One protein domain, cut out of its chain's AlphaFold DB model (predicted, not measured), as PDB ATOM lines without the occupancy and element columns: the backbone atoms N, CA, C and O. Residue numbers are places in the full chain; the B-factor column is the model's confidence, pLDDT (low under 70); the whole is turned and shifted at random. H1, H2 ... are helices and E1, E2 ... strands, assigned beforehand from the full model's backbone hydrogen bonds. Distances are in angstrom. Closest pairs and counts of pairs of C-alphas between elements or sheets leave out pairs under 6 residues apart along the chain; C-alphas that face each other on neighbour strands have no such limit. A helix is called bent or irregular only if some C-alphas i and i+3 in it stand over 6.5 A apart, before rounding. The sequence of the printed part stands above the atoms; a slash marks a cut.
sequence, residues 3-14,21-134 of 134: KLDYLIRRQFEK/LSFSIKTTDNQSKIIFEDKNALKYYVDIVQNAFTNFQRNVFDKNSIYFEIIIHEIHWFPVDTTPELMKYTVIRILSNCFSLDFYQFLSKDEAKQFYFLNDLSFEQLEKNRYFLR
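AT A GLANCE: This is residues 3 to 14 and 21 to 134 of the 134 residues of an uncharacterized protein of Flavobacterium terrae (UniProt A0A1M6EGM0). A strongly twisted sheet of five strands forms a wall, with H2 and H3 packed over one of its faces, steeply tilted to each other, and the other face bare of named helices. H4 packs on H3 away from the sheet, and H1, set off by a cut, lies beyond H4 at one end of the longest axis. The printed part has 126 residues, with four named helices and five named strands in the order H1 E1 E2 H2 E3 H3 H4 E4 E5. The mixed sheet has the order E2 E3 E1 E5 E4, and the class is mixed, helices and strands. The whole is compact, with a radius of gyration of the C-alphas of 14.3 A and spans of 42 by 32 by 27 A.

IN THESE COORDINATES: H1, residues 3 to 14, begins with C-alpha 3 at (120.177, 115.415, 64.809) and is 16.2 A long. E1, residues 21 to 28, is 21.9 A long, and E2 is residues 33 to 36. H2, residues 39 to 60, is 29.2 A long; it is irregular, with C-alphas 44 and 47 8.1 A apart, and has a kink of 69 degrees near residue 46. E3, residues 67 to 75, is 23.6 A long. H3, residues 84 to 98, is 21.5 A long, with C-alpha 84 at (104.547, 110.120, 69.119). H4, residues 109 to 119, is 14.5 A long and irregular, with C-alphas 114 and 117 7.9 A apart. E4 is residues 123 to 127, and E5, residues 130 to 133, ends with C-alpha 133 at (102.378, 126.719, 74.608).

HOW THE PARTS SIT: E2 and E3 are parallel, with N 35 and O 70 2.9 A apart, within hydrogen-bond range. E3 and E1 are antiparallel, with N 71 and O 24 at 2.9 A. E1 and E5 are antiparallel, with N 131 and O 23 at 2.8 A. E4 and E5 form a hairpin, with N 124 and O 132 at 2.8 A. E2, H2 and E3 make a strand-helix-strand unit, two parallel neighbour strands with a helix between, and its crossover is left-handed. H2 and H3 lie on the same face, making two layers, helices over a sheet. H2 is over E2 and E3 at a height over the sheet of 8.1 A, along the strands, at 23 degrees to E2 on the local plane. H3 is over E1 at a height of 10.4 A, slantwise to the strands, at 51 degrees to E1 on the local plane; it only just misses being over E5, on which 2 of its C-alphas fall. H2 and H3 touch at a steep tilt of 55 degrees, the C-alphas of Val 49 and Lys 88 being closest at 5.5 A. H3 and H4 touch at a steep tilt of 62 degrees, the C-alphas of Thr 90 and Leu 118 being closest at 6.8 A. H1 and H4 are close but not clearly touching, the C-alphas of Asp 5 and Gln 114 being closest at 6.9 A. In H1 and H3 every O i to N i+4 pair is within hydrogen-bond range; in H2 13 of 18 are, and in H4 4 of 7.

THE WHOLE: The C-alphas of Lys 14 and Lys 63, the two farthest apart, are 44.1 A apart. Residues 15 to 20 are cut out, and C-alphas 14 and 21 are 17.0 A apart across the cut. Of the links that are printed whole, none is long. The mean pLDDT of the printed part is 79.2; residues 3 to 14, 39 to 43, 62 to 65 and 77 to 82 are under 70.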
ATOM      1  N   LYS A   3     121.034 115.066  65.959       56.09
ATOM      2  CA  LYS A   3     120.177 115.415  64.809       56.09
ATOM      3  C   LYS A   3     118.789 115.942  65.182       56.09
ATOM      4  O   LYS A   3     118.292 116.816  64.484       56.09
ATOM      5  N   LEU A   4     118.157 115.426  66.237       53.91
ATOM      6  CA  LEU A   4     116.758 115.756  66.539       53.91
ATOM      7  C   LEU A   4     116.621 117.161  67.142       53.91
ATOM      8  O   LEU A   4     115.839 117.967  66.648       53.91
ATOM      9  N   ASP A   5     117.444 117.468  68.144       49.34
ATOM     10  CA  ASP A   5     117.433 118.752  68.855       49.34
ATOM     11  C   ASP A   5     117.766 119.927  67.916       49.34
ATOM     12  O   ASP A   5     117.067 120.939  67.878       49.34
ATOM     13  N   TYR A   6     118.763 119.741  67.039       54.06
ATOM     14  CA  TYR A   6     119.111 120.716  66.002       54.06
ATOM     15  C   TYR A   6     117.980 120.929  64.985       54.06
ATOM     16  O   TYR A   6     117.697 122.065  64.610       54.06
ATOM     17  N   LEU A   7     117.315 119.862  64.526       55.59
ATOM     18  CA  LEU A   7     116.210 119.982  63.570       55.59
ATOM     19  C   LEU A   7     114.995 120.680  64.187       55.59
ATOM     20  O   LEU A   7     114.373 121.498  63.514       55.59
ATOM     21  N   ILE A   8     114.693 120.403  65.455       56.56
ATOM     22  CA  ILE A   8     113.589 121.028  66.185       56.56
ATOM     23  C   ILE A   8     113.875 122.515  66.416       56.56
ATOM     24  O   ILE A   8     113.082 123.350  65.979       56.56
ATOM     25  N   ARG A   9     115.035 122.868  66.990       54.75
ATOM     26  CA  ARG A   9     115.448 124.270  67.205       54.75
ATOM     27  C   ARG A   9     115.467 125.071  65.907       54.75
ATOM     28  O   ARG A   9     114.891 126.150  65.830       54.75
ATOM     29  N   ARG A  10     116.029 124.504  64.841       54.53
ATOM     30  CA  ARG A  10     116.080 125.157  63.529       54.53
ATOM     31  C   ARG A  10     114.696 125.301  62.880       54.53
ATOM     32  O   ARG A  10     114.510 126.172  62.034       54.53
ATOM     33  N   GLN A  11     113.722 124.458  63.229       55.28
ATOM     34  CA  GLN A  11     112.329 124.637  62.807       55.28
ATOM     35  C   GLN A  11     111.597 125.703  63.627       55.28
ATOM     36  O   GLN A  11     110.851 126.475  63.024       55.28
ATOM     37  N   PHE A  12     111.851 125.793  64.937       54.94
ATOM     38  CA  PHE A  12     111.393 126.913  65.769       54.94
ATOM     39  C   PHE A  12     111.900 128.248  65.213       54.94
ATOM     40  O   PHE A  12     111.113 129.150  64.939       54.94
ATOM     41  N   GLU A  13     113.199 128.330  64.919       55.81
ATOM     42  CA  GLU A  13     113.827 129.520  64.332       55.81
ATOM     43  C   GLU A  13     113.277 129.856  62.934       55.81
ATOM     44  O   GLU A  13     113.123 131.027  62.596       55.81
ATOM     45  N   LYS A  14     112.954 128.848  62.106       52.28
ATOM     46  CA  LYS A  14     112.449 129.052  60.733       52.28
ATOM     47  C   LYS A  14     110.974 129.436  60.642       52.28
ATOM     48  O   LYS A  14     110.605 130.098  59.677       52.28
ATOM     49  N   LEU A  21     100.850 125.033  70.580       84.62
ATOM     50  CA  LEU A  21      99.613 124.299  70.807       84.62
ATOM     51  C   LEU A  21      98.717 125.097  71.747       84.62
ATOM     52  O   LEU A  21      99.144 125.520  72.822       84.62
ATOM     53  N   SER A  22      97.465 125.295  71.334       88.88
ATOM     54  CA  SER A  22      96.448 125.923  72.167       88.88
ATOM     55  C   SER A  22      95.650 124.872  72.921       88.88
ATOM     56  O   SER A  22      95.145 123.916  72.328       88.88
ATOM     57  N   PHE A  23      95.507 125.067  74.228       90.81
ATOM     58  CA  PHE A  23      94.776 124.149  75.083       90.81
ATOM     59  C   PHE A  23      94.021 124.862  76.202       90.81
ATOM     60  O   PHE A  23      94.358 125.976  76.603       90.81
ATOM     61  N   SER A  24      93.026 124.169  76.738       92.44
ATOM     62  CA  SER A  24      92.355 124.510  77.988       92.44
ATOM     63  C   SER A  24      92.409 123.321  78.937       92.44
ATOM     64  O   SER A  24      92.446 122.171  78.499       92.44
ATOM     65  N   ILE A  25      92.382 123.591  80.241       89.56
ATOM     66  CA  ILE A  25      92.237 122.564  81.274       89.56
ATOM     67  C   ILE A  25      91.137 122.970  82.250       89.56
ATOM     68  O   ILE A  25      91.012 124.140  82.616       89.56
ATOM     69  N   LYS A  26      90.330 122.003  82.678       89.56
ATOM     70  CA  LYS A  26      89.319 122.192  83.726       89.56
ATOM     71  C   LYS A  26      89.173 120.932  84.562       89.56
ATOM     72  O   LYS A  26      89.416 119.835  84.068       89.56
ATOM     73  N   THR A  27      88.751 121.075  85.808       86.25
ATOM     74  CA  THR A  27      88.394 119.933  86.658       86.25
ATOM     75  C   THR A  27      87.086 119.291  86.187       86.25
ATOM     76  O   THR A  27      86.233 119.953  85.592       86.25
ATOM     77  N   THR A  28      86.932 117.993  86.434       86.06
ATOM     78  CA  THR A  28      85.700 117.227  86.196       86.06
ATOM     79  C   THR A  28      85.408 116.346  87.407       86.06
ATOM     80  O   THR A  28      86.305 116.059  88.199       86.06
ATOM     81  N   ASP A  29      84.157 115.912  87.532       78.44
ATOM     82  CA  ASP A  29      83.702 115.164  88.706       78.44
ATOM     83  C   ASP A  29      83.811 113.638  88.536       78.44
ATOM     84  O   ASP A  29      83.854 112.914  89.525       78.44
ATOM     85  N   ASN A  30      83.881 113.130  87.294       78.88
ATOM     86  CA  ASN A  30      83.642 111.701  87.021       78.88
ATOM     87  C   ASN A  30      84.787 110.977  86.306       78.88
ATOM     88  O   ASN A  30      85.041 109.806  86.580       78.88
ATOM     89  N   GLN A  31      85.426 111.620  85.329       84.06
ATOM     90  CA  GLN A  31      86.503 110.993  84.567       84.06
ATOM     91  C   GLN A  31      87.422 112.029  83.950       84.06
ATOM     92  O   GLN A  31      86.991 113.113  83.537       84.06
ATOM     93  N   SER A  32      88.690 111.658  83.845       84.12
ATOM     94  CA  SER A  32      89.660 112.457  83.125       84.12
ATOM     95  C   SER A  32      89.649 112.055  81.659       84.12
ATOM     96  O   SER A  32      89.618 110.868  81.333       84.12
ATOM     97  N   LYS A  33      89.680 113.031  80.756       85.69
ATOM     98  CA  LYS A  33      89.713 112.769  79.313       85.69
ATOM     99  C   LYS A  33      90.435 113.879  78.573       85.69
ATOM    100  O   LYS A  33      90.509 115.007  79.060       85.69
ATOM    101  N   ILE A  34      90.907 113.558  77.375       85.25
ATOM    102  CA  ILE A  34      91.348 114.569  76.426       85.25
ATOM    103  C   ILE A  34      90.354 114.703  75.276       85.25
ATOM    104  O   ILE A  34      89.816 113.715  74.778       85.25
ATOM    105  N   ILE A  35      90.099 115.941  74.868       86.94
ATOM    106  CA  ILE A  35      89.290 116.283  73.702       86.94
ATOM    107  C   ILE A  35      90.198 116.988  72.702       86.94
ATOM    108  O   ILE A  35      90.918 117.909  73.073       86.94
ATOM    109  N   PHE A  36      90.149 116.580  71.436       85.06
ATOM    110  CA  PHE A  36      90.769 117.322  70.341       85.06
ATOM    111  C   PHE A  36      89.666 117.976  69.514       85.06
ATOM    112  O   PHE A  36      88.827 117.279  68.939       85.06
ATOM    113  N   GLU A  37      89.661 119.305  69.458       87.06
ATOM    114  CA  GLU A  37      88.804 120.055  68.531       87.06
ATOM    115  C   GLU A  37      89.449 120.145  67.143       87.06
ATOM    116  O   GLU A  37      88.751 120.162  66.125       87.06
ATOM    117  N   ASP A  38      90.781 120.079  67.091       75.31
ATOM    118  CA  ASP A  38      91.527 119.867  65.858       75.31
ATOM    119  C   ASP A  38      91.313 118.433  65.334       75.31
ATOM    120  O   ASP A  38      91.956 117.460  65.745       75.31
ATOM    121  N   LYS A  39      90.386 118.308  64.379       69.81
ATOM    122  CA  LYS A  39      90.027 117.034  63.738       69.81
ATOM    123  C   LYS A  39      91.187 116.386  62.982       69.81
ATOM    124  O   LYS A  39      91.180 115.167  62.820       69.81
ATOM    125  N   ASN A  40      92.165 117.165  62.517       68.81
ATOM    126  CA  ASN A  40      93.317 116.625  61.800       68.81
ATOM    127  C   ASN A  40      94.291 115.962  62.778       68.81
ATOM    128  O   ASN A  40      94.824 114.896  62.480       68.81
ATOM    129  N   ALA A  41      94.463 116.541  63.967       65.69
ATOM    130  CA  ALA A  41      95.292 115.980  65.032       65.69
ATOM    131  C   ALA A  41      94.701 114.704  65.657       65.69
ATOM    132  O   ALA A  41      95.451 113.799  66.040       65.69
ATOM    133  N   LEU A  42      93.364 114.609  65.716       62.81
ATOM    134  CA  LEU A  42      92.633 113.498  66.336       62.81
ATOM    135  C   LEU A  42      93.083 112.121  65.805       62.81
ATOM    136  O   LEU A  42      93.165 111.155  66.554       62.81
ATOM    137  N   LYS A  43      93.418 112.000  64.519       67.62
ATOM    138  CA  LYS A  43      93.757 110.693  63.933       67.62
ATOM    139  C   LYS A  43      95.155 110.186  64.309       67.62
ATOM    140  O   LYS A  43      95.375 108.980  64.299       67.62
ATOM    141  N   TYR A  44      96.097 111.081  64.604       72.50
ATOM    142  CA  TYR A  44      97.520 110.727  64.691       72.50
ATOM    143  C   TYR A  44      98.039 110.583  66.121       72.50
ATOM    144  O   TYR A  44      98.990 109.839  66.347       72.50
ATOM    145  N   TYR A  45      97.426 111.277  67.084       76.56
ATOM    146  CA  TYR A  45      98.006 111.424  68.420       76.56
ATOM    147  C   TYR A  45      97.102 110.979  69.569       76.56
ATOM    148  O   TYR A  45      97.586 110.897  70.698       76.56
ATOM    149  N   VAL A  46      95.825 110.673  69.313       79.25
ATOM    150  CA  VAL A  46      94.835 110.404  70.373       79.25
ATOM    151  C   VAL A  46      95.307 109.342  71.356       79.25
ATOM    152  O   VAL A  46      95.348 109.619  72.552       79.25
ATOM    153  N   ASP A  47      95.740 108.179  70.874       81.31
ATOM    154  CA  ASP A  47      96.121 107.067  71.754       81.31
ATOM    155  C   ASP A  47      97.335 107.414  72.618       81.31
ATOM    156  O   ASP A  47      97.372 107.159  73.822       81.31
ATOM    157  N   ILE A  48      98.338 108.040  72.006       82.06
ATOM    158  CA  ILE A  48      99.590 108.415  72.666       82.06
ATOM    159  C   ILE A  48      99.329 109.445  73.755       82.06
ATOM    160  O   ILE A  48      99.847 109.331  74.868       82.06
ATOM    161  N   VAL A  49      98.499 110.435  73.445       81.12
ATOM    162  CA  VAL A  49      98.170 111.500  74.377       81.12
ATOM    163  C   VAL A  49      97.277 110.991  75.505       81.12
ATOM    164  O   VAL A  49      97.549 111.284  76.669       81.12
ATOM    165  N   GLN A  50      96.274 110.169  75.196       84.38
ATOM    166  CA  GLN A  50      95.414 109.544  76.199       84.38
ATOM    167  C   GLN A  50      96.230 108.659  77.157       84.38
ATOM    168  O   GLN A  50      96.005 108.686  78.370       84.38
ATOM    169  N   ASN A  51      97.223 107.927  76.643       84.81
ATOM    170  CA  ASN A  51      98.140 107.129  77.457       84.81
ATOM    171  C   ASN A  51      99.050 108.001  78.333       84.81
ATOM    172  O   ASN A  51      99.196 107.722  79.524       84.81
ATOM    173  N   ALA A  52      99.638 109.065  77.774       84.38
ATOM    174  CA  ALA A  52     100.468 110.018  78.518       84.38
ATOM    175  C   ALA A  52      99.701 110.606  79.707       84.38
ATOM    176  O   ALA A  52     100.166 110.594  80.845       84.38
ATOM    177  N   PHE A  53      98.486 111.051  79.421       84.88
ATOM    178  CA  PHE A  53      97.564 111.655  80.357       84.88
ATOM    179  C   PHE A  53      97.130 110.688  81.468       84.88
ATOM    180  O   PHE A  53      97.212 111.018  82.650       84.88
ATOM    181  N   THR A  54      96.753 109.458  81.104       83.88
ATOM    182  CA  THR A  54      96.366 108.412  82.066       83.88
ATOM    183  C   THR A  54      97.527 108.050  82.994       83.88
ATOM    184  O   THR A  54      97.337 107.912  84.203       83.88
ATOM    185  N   ASN A  55      98.741 107.921  82.453       83.88
ATOM    186  CA  ASN A  55      99.931 107.615  83.246       83.88
ATOM    187  C   ASN A  55     100.306 108.768  84.181       83.88
ATOM    188  O   ASN A  55     100.605 108.526  85.347       83.88
ATOM    189  N   PHE A  56     100.236 110.012  83.701       86.31
ATOM    190  CA  PHE A  56     100.448 111.189  84.541       86.31
ATOM    191  C   PHE A  56      99.467 111.208  85.715       86.31
ATOM    192  O   PHE A  56      99.883 111.336  86.863       86.31
ATOM    193  N   GLN A  57      98.171 111.006  85.448       81.38
ATOM    194  CA  GLN A  57      97.157 111.003  86.498       81.38
ATOM    195  C   GLN A  57      97.423 109.919  87.549       81.38
ATOM    196  O   GLN A  57      97.342 110.200  88.744       81.38
ATOM    197  N   ARG A  58      97.775 108.701  87.112       81.56
ATOM    198  CA  ARG A  58      98.124 107.589  88.010       81.56
ATOM    199  C   ARG A  58      99.329 107.909  88.892       81.56
ATOM    200  O   ARG A  58      99.301 107.570  90.066       81.56
ATOM    201  N   ASN A  59     100.353 108.555  88.339       82.31
ATOM    202  CA  ASN A  59     101.582 108.871  89.066       82.31
ATOM    203  C   ASN A  59     101.411 110.018  90.072       82.31
ATOM    204  O   ASN A  59     102.082 110.025  91.096       82.31
ATOM    205  N   VAL A  60     100.554 110.997  89.769       81.19
ATOM    206  CA  VAL A  60     100.456 112.244  90.547       81.19
ATOM    207  C   VAL A  60      99.328 112.218  91.573       81.19
ATOM    208  O   VAL A  60      99.507 112.683  92.694       81.19
ATOM    209  N   PHE A  61      98.155 111.700  91.209       77.25
ATOM    210  CA  PHE A  61      96.938 111.847  92.016       77.25
ATOM    211  C   PHE A  61      96.528 110.570  92.744       77.25
ATOM    212  O   PHE A  61      95.373 110.466  93.135       77.25
ATOM    213  N   ASP A  62      97.454 109.621  92.904       61.62
ATOM    214  CA  ASP A  62      97.316 108.310  93.555       61.62
ATOM    215  C   ASP A  62      95.958 108.075  94.261       61.62
ATOM    216  O   ASP A  62      95.694 108.596  95.344       61.62
ATOM    217  N   LYS A  63      95.057 107.337  93.595       57.62
ATOM    218  CA  LYS A  63      93.690 106.963  94.037       57.62
ATOM    219  C   LYS A  63      92.730 108.087  94.474       57.62
ATOM    220  O   LYS A  63      91.590 107.774  94.816       57.62
ATOM    221  N   ASN A  64      93.110 109.359  94.429       58.91
ATOM    222  CA  ASN A  64      92.201 110.471  94.685       58.91
ATOM    223  C   ASN A  64      91.333 110.738  93.448       58.91
ATOM    224  O   ASN A  64      91.821 110.764  92.319       58.91
ATOM    225  N   SER A  65      90.037 110.971  93.666       66.56
ATOM    226  CA  SER A  65      89.027 111.274  92.638       66.56
ATOM    227  C   SER A  65      89.175 112.680  92.036       66.56
ATOM    228  O   SER A  65      88.195 113.397  91.868       66.56
ATOM    229  N   ILE A  66      90.404 113.109  91.747       76.44
ATOM    230  CA  ILE A  66      90.666 114.369  91.055       76.44
ATOM    231  C   ILE A  66      90.704 114.061  89.565       76.44
ATOM    232  O   ILE A  66      91.649 113.440  89.062       76.44
ATOM    233  N   TYR A  67      89.657 114.494  88.867       84.00
ATOM    234  CA  TYR A  67      89.559 114.365  87.424       84.00
ATOM    235  C   TYR A  67      89.700 115.718  86.741       84.00
ATOM    236  O   TYR A  67      89.328 116.761  87.277       84.00
ATOM    237  N   PHE A  68      90.253 115.705  85.535       85.94
ATOM    238  CA  PHE A  68      90.416 116.903  84.719       85.94
ATOM    239  C   PHE A  68      90.205 116.585  83.242       85.94
ATOM    240  O   PHE A  68      90.404 115.468  82.779       85.94
ATOM    241  N   GLU A  69      89.752 117.576  82.497       88.31
ATOM    242  CA  GLU A  69      89.592 117.526  81.055       88.31
ATOM    243  C   GLU A  69      90.600 118.490  80.445       88.31
ATOM    244  O   GLU A  69      90.629 119.665  80.818       88.31
ATOM    245  N   ILE A  70      91.408 117.988  79.513       88.06
ATOM    246  CA  ILE A  70      92.204 118.833  78.625       88.06
ATOM    247  C   ILE A  70      91.486 118.917  77.286       88.06
ATOM    248  O   ILE A  70      91.086 117.900  76.722       88.06
ATOM    249  N   ILE A  71      91.352 120.131  76.771       89.88
ATOM    250  CA  ILE A  71      90.842 120.389  75.428       89.88
ATOM    251  C   ILE A  71      92.001 120.941  74.613       89.88
ATOM    252  O   ILE A  71      92.544 121.986  74.955       89.88
ATOM    253  N   ILE A  72      92.396 120.235  73.560       87.25
ATOM    254  CA  ILE A  72      93.369 120.697  72.573       87.25
ATOM    255  C   ILE A  72      92.581 121.372  71.453       87.25
ATOM    256  O   ILE A  72      91.889 120.695  70.687       87.25
ATOM    257  N   HIS A  73      92.654 122.700  71.395       87.69
ATOM    258  CA  HIS A  73      91.871 123.506  70.456       87.69
ATOM    259  C   HIS A  73      92.498 123.493  69.066       87.69
ATOM    260  O   HIS A  73      91.858 123.141  68.081       87.69
ATOM    261  N   GLU A  74      93.773 123.871  69.001       84.25
ATOM    262  CA  GLU A  74      94.491 124.113  67.754       84.25
ATOM    263  C   GLU A  74      95.950 123.700  67.925       84.25
ATOM    264  O   GLU A  74      96.591 124.043  68.925       84.25
ATOM    265  N   ILE A  75      96.485 122.986  66.936       78.38
ATOM    266  CA  ILE A  75      97.894 122.599  66.886       78.38
ATOM    267  C   ILE A  75      98.550 123.356  65.727       78.38
ATOM    268  O   ILE A  75      98.569 122.897  64.587       78.38
ATOM    269  N   HIS A  76      99.092 124.543  66.019       71.31
ATOM    270  CA  HIS A  76      99.794 125.384  65.034       71.31
ATOM    271  C   HIS A  76     101.235 124.916  64.779       71.31
ATOM    272  O   HIS A  76     101.857 125.260  63.772       71.31
ATOM    273  N   TRP A  77     101.754 124.046  65.649       66.88
ATOM    274  CA  TRP A  77     102.964 123.274  65.414       66.88
ATOM    275  C   TRP A  77     102.781 121.812  65.735       66.88
ATOM    276  O   TRP A  77     102.444 121.455  66.856       66.88
ATOM    277  N   PHE A  78     103.173 121.001  64.762       54.38
ATOM    278  CA  PHE A  78     104.091 119.900  64.983       54.38
ATOM    279  C   PHE A  78     104.758 119.605  63.625       54.38
ATOM    280  O   PHE A  78     104.063 119.665  62.603       54.38
ATOM    281  N   PRO A  79     106.095 119.427  63.504       48.66
ATOM    282  CA  PRO A  79     106.687 119.079  62.217       48.66
ATOM    283  C   PRO A  79     105.976 117.849  61.652       48.66
ATOM    284  O   PRO A  79     105.471 117.017  62.403       48.66
ATOM    285  N   VAL A  80     106.007 117.679  60.335       42.25
ATOM    286  CA  VAL A  80     105.561 116.443  59.667       42.25
ATOM    287  C   VAL A  80     106.290 115.192  60.233       42.25
ATOM    288  O   VAL A  80     105.821 114.077  60.045       42.25
ATOM    289  N   ASP A  81     107.349 115.396  61.033       49.56
ATOM    290  CA  ASP A  81     108.134 114.404  61.784       49.56
ATOM    291  C   ASP A  81     107.912 114.435  63.309       49.56
ATOM    292  O   ASP A  81     108.806 114.095  64.089       49.56
ATOM    293  N   THR A  82     106.754 114.896  63.779       61.78
ATOM    294  CA  THR A  82     106.444 114.856  65.213       61.78
ATOM    295  C   THR A  82     106.241 113.427  65.619       61.78
ATOM    296  O   THR A  82     105.176 112.841  65.406       61.78
ATOM    297  N   THR A  83     107.287 112.868  66.204       73.00
ATOM    298  CA  THR A  83     107.201 111.525  66.722       73.00
ATOM    299  C   THR A  83     106.145 111.499  67.835       73.00
ATOM    300  O   THR A  83     105.990 112.480  68.575       73.00
ATOM    301  N   PRO A  84     105.396 110.398  67.965       78.81
ATOM    302  CA  PRO A  84     104.547 110.120  69.119       78.81
ATOM    303  C   PRO A  84     105.126 110.586  70.463       78.81
ATOM    304  O   PRO A  84     104.439 111.206  71.275       78.81
ATOM    305  N   GLU A  85     106.415 110.343  70.684       82.06
ATOM    306  CA  GLU A  85     107.116 110.679  71.920       82.06
ATOM    307  C   GLU A  85     107.134 112.183  72.189       82.06
ATOM    308  O   GLU A  85     106.906 112.604  73.321       82.06
ATOM    309  N   LEU A  86     107.351 113.009  71.166       81.56
ATOM    310  CA  LEU A  86     107.376 114.455  71.349       81.56
ATOM    311  C   LEU A  86     106.002 114.990  71.791       81.56
ATOM    312  O   LEU A  86     105.910 115.796  72.721       81.56
ATOM    313  N   MET A  87     104.927 114.491  71.182       82.56
ATOM    314  CA  MET A  87     103.567 114.851  71.579       82.56
ATOM    315  C   MET A  87     103.249 114.374  73.007       82.56
ATOM    316  O   MET A  87     102.713 115.139  73.812       82.56
ATOM    317  N   LYS A  88     103.641 113.140  73.359       86.38
ATOM    318  CA  LYS A  88     103.528 112.599  74.726       86.38
ATOM    319  C   LYS A  88     104.162 113.547  75.747       86.38
ATOM    320  O   LYS A  88     103.515 113.907  76.729       86.38
ATOM    321  N   TYR A  89     105.410 113.963  75.524       88.06
ATOM    322  CA  TYR A  89     106.131 114.812  76.477       88.06
ATOM    323  C   TYR A  89     105.642 116.258  76.495       88.06
ATOM    324  O   TYR A  89     105.668 116.889  77.547       88.06
ATOM    325  N   THR A  90     105.091 116.753  75.387       88.06
ATOM    326  CA  THR A  90     104.411 118.056  75.347       88.06
ATOM    327  C   THR A  90     103.176 118.061  76.245       88.06
ATOM    328  O   THR A  90     102.973 118.985  77.030       88.06
ATOM    329  N   VAL A  91     102.383 116.988  76.224       88.19
ATOM    330  CA  VAL A  91     101.220 116.843  77.114       88.19
ATOM    331  C   VAL A  91     101.648 116.719  78.574       88.19
ATOM    332  O   VAL A  91     101.062 117.367  79.438       88.19
ATOM    333  N   ILE A  92     102.699 115.947  78.863       89.69
ATOM    334  CA  ILE A  92     103.271 115.867  80.216       89.69
ATOM    335  C   ILE A  92     103.752 117.249  80.680       89.69
ATOM    336  O   ILE A  92     103.517 117.613  81.830       89.69
ATOM    337  N   ARG A  93     104.363 118.052  79.801       90.75
ATOM    338  CA  ARG A  93     104.798 119.423  80.105       90.75
ATOM    339  C   ARG A  93     103.623 120.349  80.426       90.75
ATOM    340  O   ARG A  93     103.717 121.109  81.390       90.75
ATOM    341  N   ILE A  94     102.530 120.264  79.663       90.25
ATOM    342  CA  ILE A  94     101.277 120.993  79.924       90.25
ATOM    343  C   ILE A  94     100.736 120.634  81.305       90.25
ATOM    344  O   ILE A  94     100.522 121.511  82.137       90.25
ATOM    345  N   LEU A  95     100.577 119.337  81.568       89.25
ATOM    346  CA  LEU A  95     100.065 118.829  82.835       89.25
ATOM    347  C   LEU A  95     100.948 119.253  84.012       89.25
ATOM    348  O   LEU A  95     100.443 119.750  85.014       89.25
ATOM    349  N   SER A  96     102.267 119.127  83.864       91.12
ATOM    350  CA  SER A  96     103.229 119.542  84.890       91.12
ATOM    351  C   SER A  96     103.075 121.028  85.216       91.12
ATOM    352  O   SER A  96     103.000 121.394  86.385       91.12
ATOM    353  N   ASN A  97     102.917 121.879  84.195       91.12
ATOM    354  CA  ASN A  97     102.680 123.309  84.388       91.12
ATOM    355  C   ASN A  97     101.376 123.586  85.147       91.12
ATOM    356  O   ASN A  97     101.371 124.331  86.123       91.12
ATOM    357  N   CYS A  98     100.272 122.968  84.719       86.75
ATOM    358  CA  CYS A  98      98.950 123.183  85.308       86.75
ATOM    359  C   CYS A  98      98.886 122.800  86.790       86.75
ATOM    360  O   CYS A  98      98.155 123.428  87.551       86.75
ATOM    361  N   PHE A  99      99.660 121.796  87.199       86.38
ATOM    362  CA  PHE A  99      99.702 121.318  88.579       86.38
ATOM    363  C   PHE A  99     100.922 121.813  89.367       86.38
ATOM    364  O   PHE A  99     101.148 121.347  90.478       86.38
ATOM    365  N   SER A 100     101.682 122.777  88.828       89.38
ATOM    366  CA  SER A 100     102.891 123.332  89.465       89.38
ATOM    367  C   SER A 100     103.909 122.258  89.873       89.38
ATOM    368  O   SER A 100     104.504 122.302  90.947       89.38
ATOM    369  N   LEU A 101     104.084 121.268  89.003       90.00
ATOM    370  CA  LEU A 101     104.976 120.133  89.171       90.00
ATOM    371  C   LEU A 101     106.234 120.303  88.315       90.00
ATOM    372  O   LEU A 101     106.175 120.852  87.215       90.00
ATOM    373  N   ASP A 102     107.360 119.769  88.790       90.69
ATOM    374  CA  ASP A 102     108.584 119.715  87.989       90.69
ATOM    375  C   ASP A 102     108.381 118.777  86.789       90.69
ATOM    376  O   ASP A 102     107.970 117.628  86.947       90.69
ATOM    377  N   PHE A 103     108.660 119.260  85.580       90.31
ATOM    378  CA  PHE A 103     108.562 118.469  84.354       90.31
ATOM    379  C   PHE A 103     109.590 117.330  84.327       90.31
ATOM    380  O   PHE A 103     109.279 116.223  83.882       90.31
ATOM    381  N   TYR A 104     110.800 117.568  84.843       90.19
ATOM    382  CA  TYR A 104     111.900 116.605  84.756       90.19
ATOM    383  C   TYR A 104     111.677 115.349  85.599       90.19
ATOM    384  O   TYR A 104     112.259 114.311  85.291       90.19
ATOM    385  N   GLN A 105     110.794 115.391  86.602       90.31
ATOM    386  CA  GLN A 105     110.468 114.210  87.409       90.31
ATOM    387  C   GLN A 105     109.788 113.093  86.594       90.31
ATOM    388  O   GLN A 105     109.771 111.940  87.016       90.31
ATOM    389  N   PHE A 106     109.218 113.427  85.431       88.75
ATOM    390  CA  PHE A 106     108.534 112.481  84.545       88.75
ATOM    391  C   PHE A 106     109.429 111.943  83.423       88.75
ATOM    392  O   PHE A 106     108.942 111.210  82.561       88.75
ATOM    393  N   LEU A 107     110.712 112.317  83.409       88.50
ATOM    394  CA  LEU A 107     111.671 111.943  82.375       88.50
ATOM    395  C   LEU A 107     112.788 111.077  82.966       88.50
ATOM    396  O   LEU A 107     113.345 111.377  84.023       88.50
ATOM    397  N   SER A 108     113.193 110.034  82.248       88.62
ATOM    398  CA  SER A 108     114.498 109.404  82.477       88.62
ATOM    399  C   SER A 108     115.639 110.362  82.109       88.62
ATOM    400  O   SER A 108     115.444 111.374  81.436       88.62
ATOM    401  N   LYS A 109     116.876 110.029  82.504       87.12
ATOM    402  CA  LYS A 109     118.057 110.859  82.195       87.12
ATOM    403  C   LYS A 109     118.256 111.098  80.694       87.12
ATOM    404  O   LYS A 109     118.699 112.179  80.314       87.12
ATOM    405  N   ASP A 110     117.965 110.109  79.855       87.19
ATOM    406  CA  ASP A 110     118.139 110.235  78.406       87.19
ATOM    407  C   ASP A 110     116.982 111.006  77.763       87.19
ATOM    408  O   ASP A 110     117.214 111.861  76.908       87.19
ATOM    409  N   GLU A 111     115.754 110.807  78.244       85.50
ATOM    410  CA  GLU A 111     114.592 111.596  77.816       85.50
ATOM    411  C   GLU A 111     114.738 113.065  78.212       85.50
ATOM    412  O   GLU A 111     114.464 113.945  77.402       85.50
ATOM    413  N   ALA A 112     115.251 113.349  79.411       86.69
ATOM    414  CA  ALA A 112     115.549 114.710  79.844       86.69
ATOM    415  C   ALA A 112     116.515 115.403  78.878       86.69
ATOM    416  O   ALA A 112     116.272 116.541  78.495       86.69
ATOM    417  N   LYS A 113     117.559 114.712  78.401       81.94
ATOM    418  CA  LYS A 113     118.477 115.259  77.385       81.94
ATOM    419  C   LYS A 113     117.819 115.462  76.023       81.94
ATOM    420  O   LYS A 113     118.230 116.349  75.289       81.94
ATOM    421  N   GLN A 114     116.853 114.628  75.653       80.56
ATOM    422  CA  GLN A 114     116.189 114.709  74.352       80.56
ATOM    423  C   GLN A 114     115.091 115.780  74.314       80.56
ATOM    424  O   GLN A 114     114.874 116.393  73.272       80.56
ATOM    425  N   PHE A 115     114.403 115.997  75.435       82.75
ATOM    426  CA  PHE A 115     113.206 116.832  75.520       82.75
ATOM    427  C   PHE A 115     113.379 118.062  76.421       82.75
ATOM    428  O   PHE A 115     112.392 118.736  76.707       82.75
ATOM    429  N   TYR A 116     114.605 118.394  76.857       81.44
ATOM    430  CA  TYR A 116     114.853 119.561  77.719       81.44
ATOM    431  C   TYR A 116     114.308 120.865  77.127       81.44
ATOM    432  O   TYR A 116     113.822 121.698  77.883       81.44
ATOM    433  N   PHE A 117     114.323 121.017  75.798       78.88
ATOM    434  CA  PHE A 117     113.823 122.215  75.122       78.88
ATOM    435  C   PHE A 117     112.329 122.473  75.380       78.88
ATOM    436  O   PHE A 117     111.888 123.613  75.298       78.88
ATOM    437  N   LEU A 118     111.534 121.445  75.721       83.31
ATOM    438  CA  LEU A 118     110.126 121.628  76.100       83.31
ATOM    439  C   LEU A 118     109.978 122.429  77.399       83.31
ATOM    440  O   LEU A 118     108.925 123.015  77.653       83.31
ATOM    441  N   ASN A 119     111.012 122.447  78.240       83.50
ATOM    442  CA  ASN A 119     111.019 123.253  79.451       83.50
ATOM    443  C   ASN A 119     111.159 124.752  79.146       83.50
ATOM    444  O   ASN A 119     110.572 125.560  79.864       83.50
ATOM    445  N   ASP A 120     111.862 125.093  78.064       81.56
ATOM    446  CA  ASP A 120     112.094 126.473  77.619       81.56
ATOM    447  C   ASP A 120     110.850 127.098  76.960       81.56
ATOM    448  O   ASP A 120     110.792 128.315  76.783       81.56
ATOM    449  N   LEU A 121     109.843 126.281  76.622       83.25
ATOM    450  CA  LEU A 121     108.573 126.761  76.084       83.25
ATOM    451  C   LEU A 121     107.785 127.533  77.150       83.25
ATOM    452  O   LEU A 121     107.621 127.110  78.300       83.25
ATOM    453  N   SER A 122     107.255 128.667  76.723       86.06
ATOM    454  CA  SER A 122     106.442 129.595  77.489       86.06
ATOM    455  C   SER A 122     104.953 129.263  77.393       86.06
ATOM    456  O   SER A 122     104.449 128.826  76.359       86.06
ATOM    457  N   PHE A 123     104.233 129.504  78.488       89.44
ATOM    458  CA  PHE A 123     102.777 129.416  78.537       89.44
ATOM    459  C   PHE A 123     102.204 130.827  78.468       89.44
ATOM    460  O   PHE A 123     102.310 131.600  79.420       89.44
ATOM    461  N   GLU A 124     101.603 131.169  77.338       90.75
ATOM    462  CA  GLU A 124     100.917 132.436  77.120       90.75
ATOM    463  C   GLU A 124      99.417 132.247  77.335       90.75
ATOM    464  O   GLU A 124      98.802 131.340  76.779       90.75
ATOM    465  N   GLN A 125      98.804 133.093  78.157       91.00
ATOM    466  CA  GLN A 125      97.358 133.073  78.323       91.00
ATOM    467  C   GLN A 125      96.705 133.859  77.180       91.00
ATOM    468  O   GLN A 125      96.954 135.053  77.038       91.00
ATOM    469  N   LEU A 126      95.857 133.198  76.388       86.56
ATOM    470  CA  LEU A 126      95.119 133.836  75.292       86.56
ATOM    471  C   LEU A 126      93.771 134.386  75.770       86.56
ATOM    472  O   LEU A 126      93.395 135.507  75.446       86.56
ATOM    473  N   GLU A 127      93.039 133.585  76.550       87.44
ATOM    474  CA  GLU A 127      91.695 133.910  77.038       87.44
ATOM    475  C   GLU A 127      91.488 133.357  78.458       87.44
ATOM    476  O   GLU A 127      92.373 132.742  79.066       87.44
ATOM    477  N   LYS A 128      90.287 133.548  79.020       82.56
ATOM    478  CA  LYS A 128      89.918 132.930  80.297       82.56
ATOM    479  C   LYS A 128      89.936 131.403  80.141       82.56
ATOM    480  O   LYS A 128      89.062 130.841  79.493       82.56
ATOM    481  N   ASN A 129      90.912 130.757  80.780       83.69
ATOM    482  CA  ASN A 129      91.169 129.310  80.759       83.69
ATOM    483  C   ASN A 129      91.738 128.732  79.450       83.69
ATOM    484  O   ASN A 129      91.892 127.514  79.386       83.69
ATOM    485  N   ARG A 130      92.100 129.569  78.465       90.62
ATOM    486  CA  ARG A 130      92.766 129.142  77.224       90.62
ATOM    487  C   ARG A 130      94.214 129.612  77.210       90.62
ATOM    488  O   ARG A 130      94.493 130.802  77.370       90.62
ATOM    489  N   TYR A 131      95.118 128.677  76.967       91.62
ATOM    490  CA  TYR A 131      96.558 128.888  76.963       91.62
ATOM    491  C   TYR A 131      97.159 128.486  75.621       91.62
ATOM    492  O   TYR A 131      96.592 127.680  74.878       91.62
ATOM    493  N   PHE A 132      98.319 129.052  75.327       89.62
ATOM    494  CA  PHE A 132      99.157 128.727  74.192       89.62
ATOM    495  C   PHE A 132     100.554 128.367  74.691       89.62
ATOM    496  O   PHE A 132     101.179 129.143  75.412       89.62
ATOM    497  N   LEU A 133     101.017 127.171  74.343       87.69
ATOM    498  CA  LEU A 133     102.378 126.719  74.608       87.69
ATOM    499  C   LEU A 133     103.261 127.060  73.400       87.69
ATOM    500  O   LEU A 133     102.979 126.542  72.318       87.69
ATOM    501  N   ARG A 134     104.294 127.895  73.587       81.50
ATOM    502  CA  ARG A 134     105.187 128.393  72.520       81.50
ATOM    503  C   ARG A 134     106.648 128.510  72.939       81.50
ATOM    504  O   ARG A 134     106.889 128.931  74.094       81.50
TER     505      ARG A 134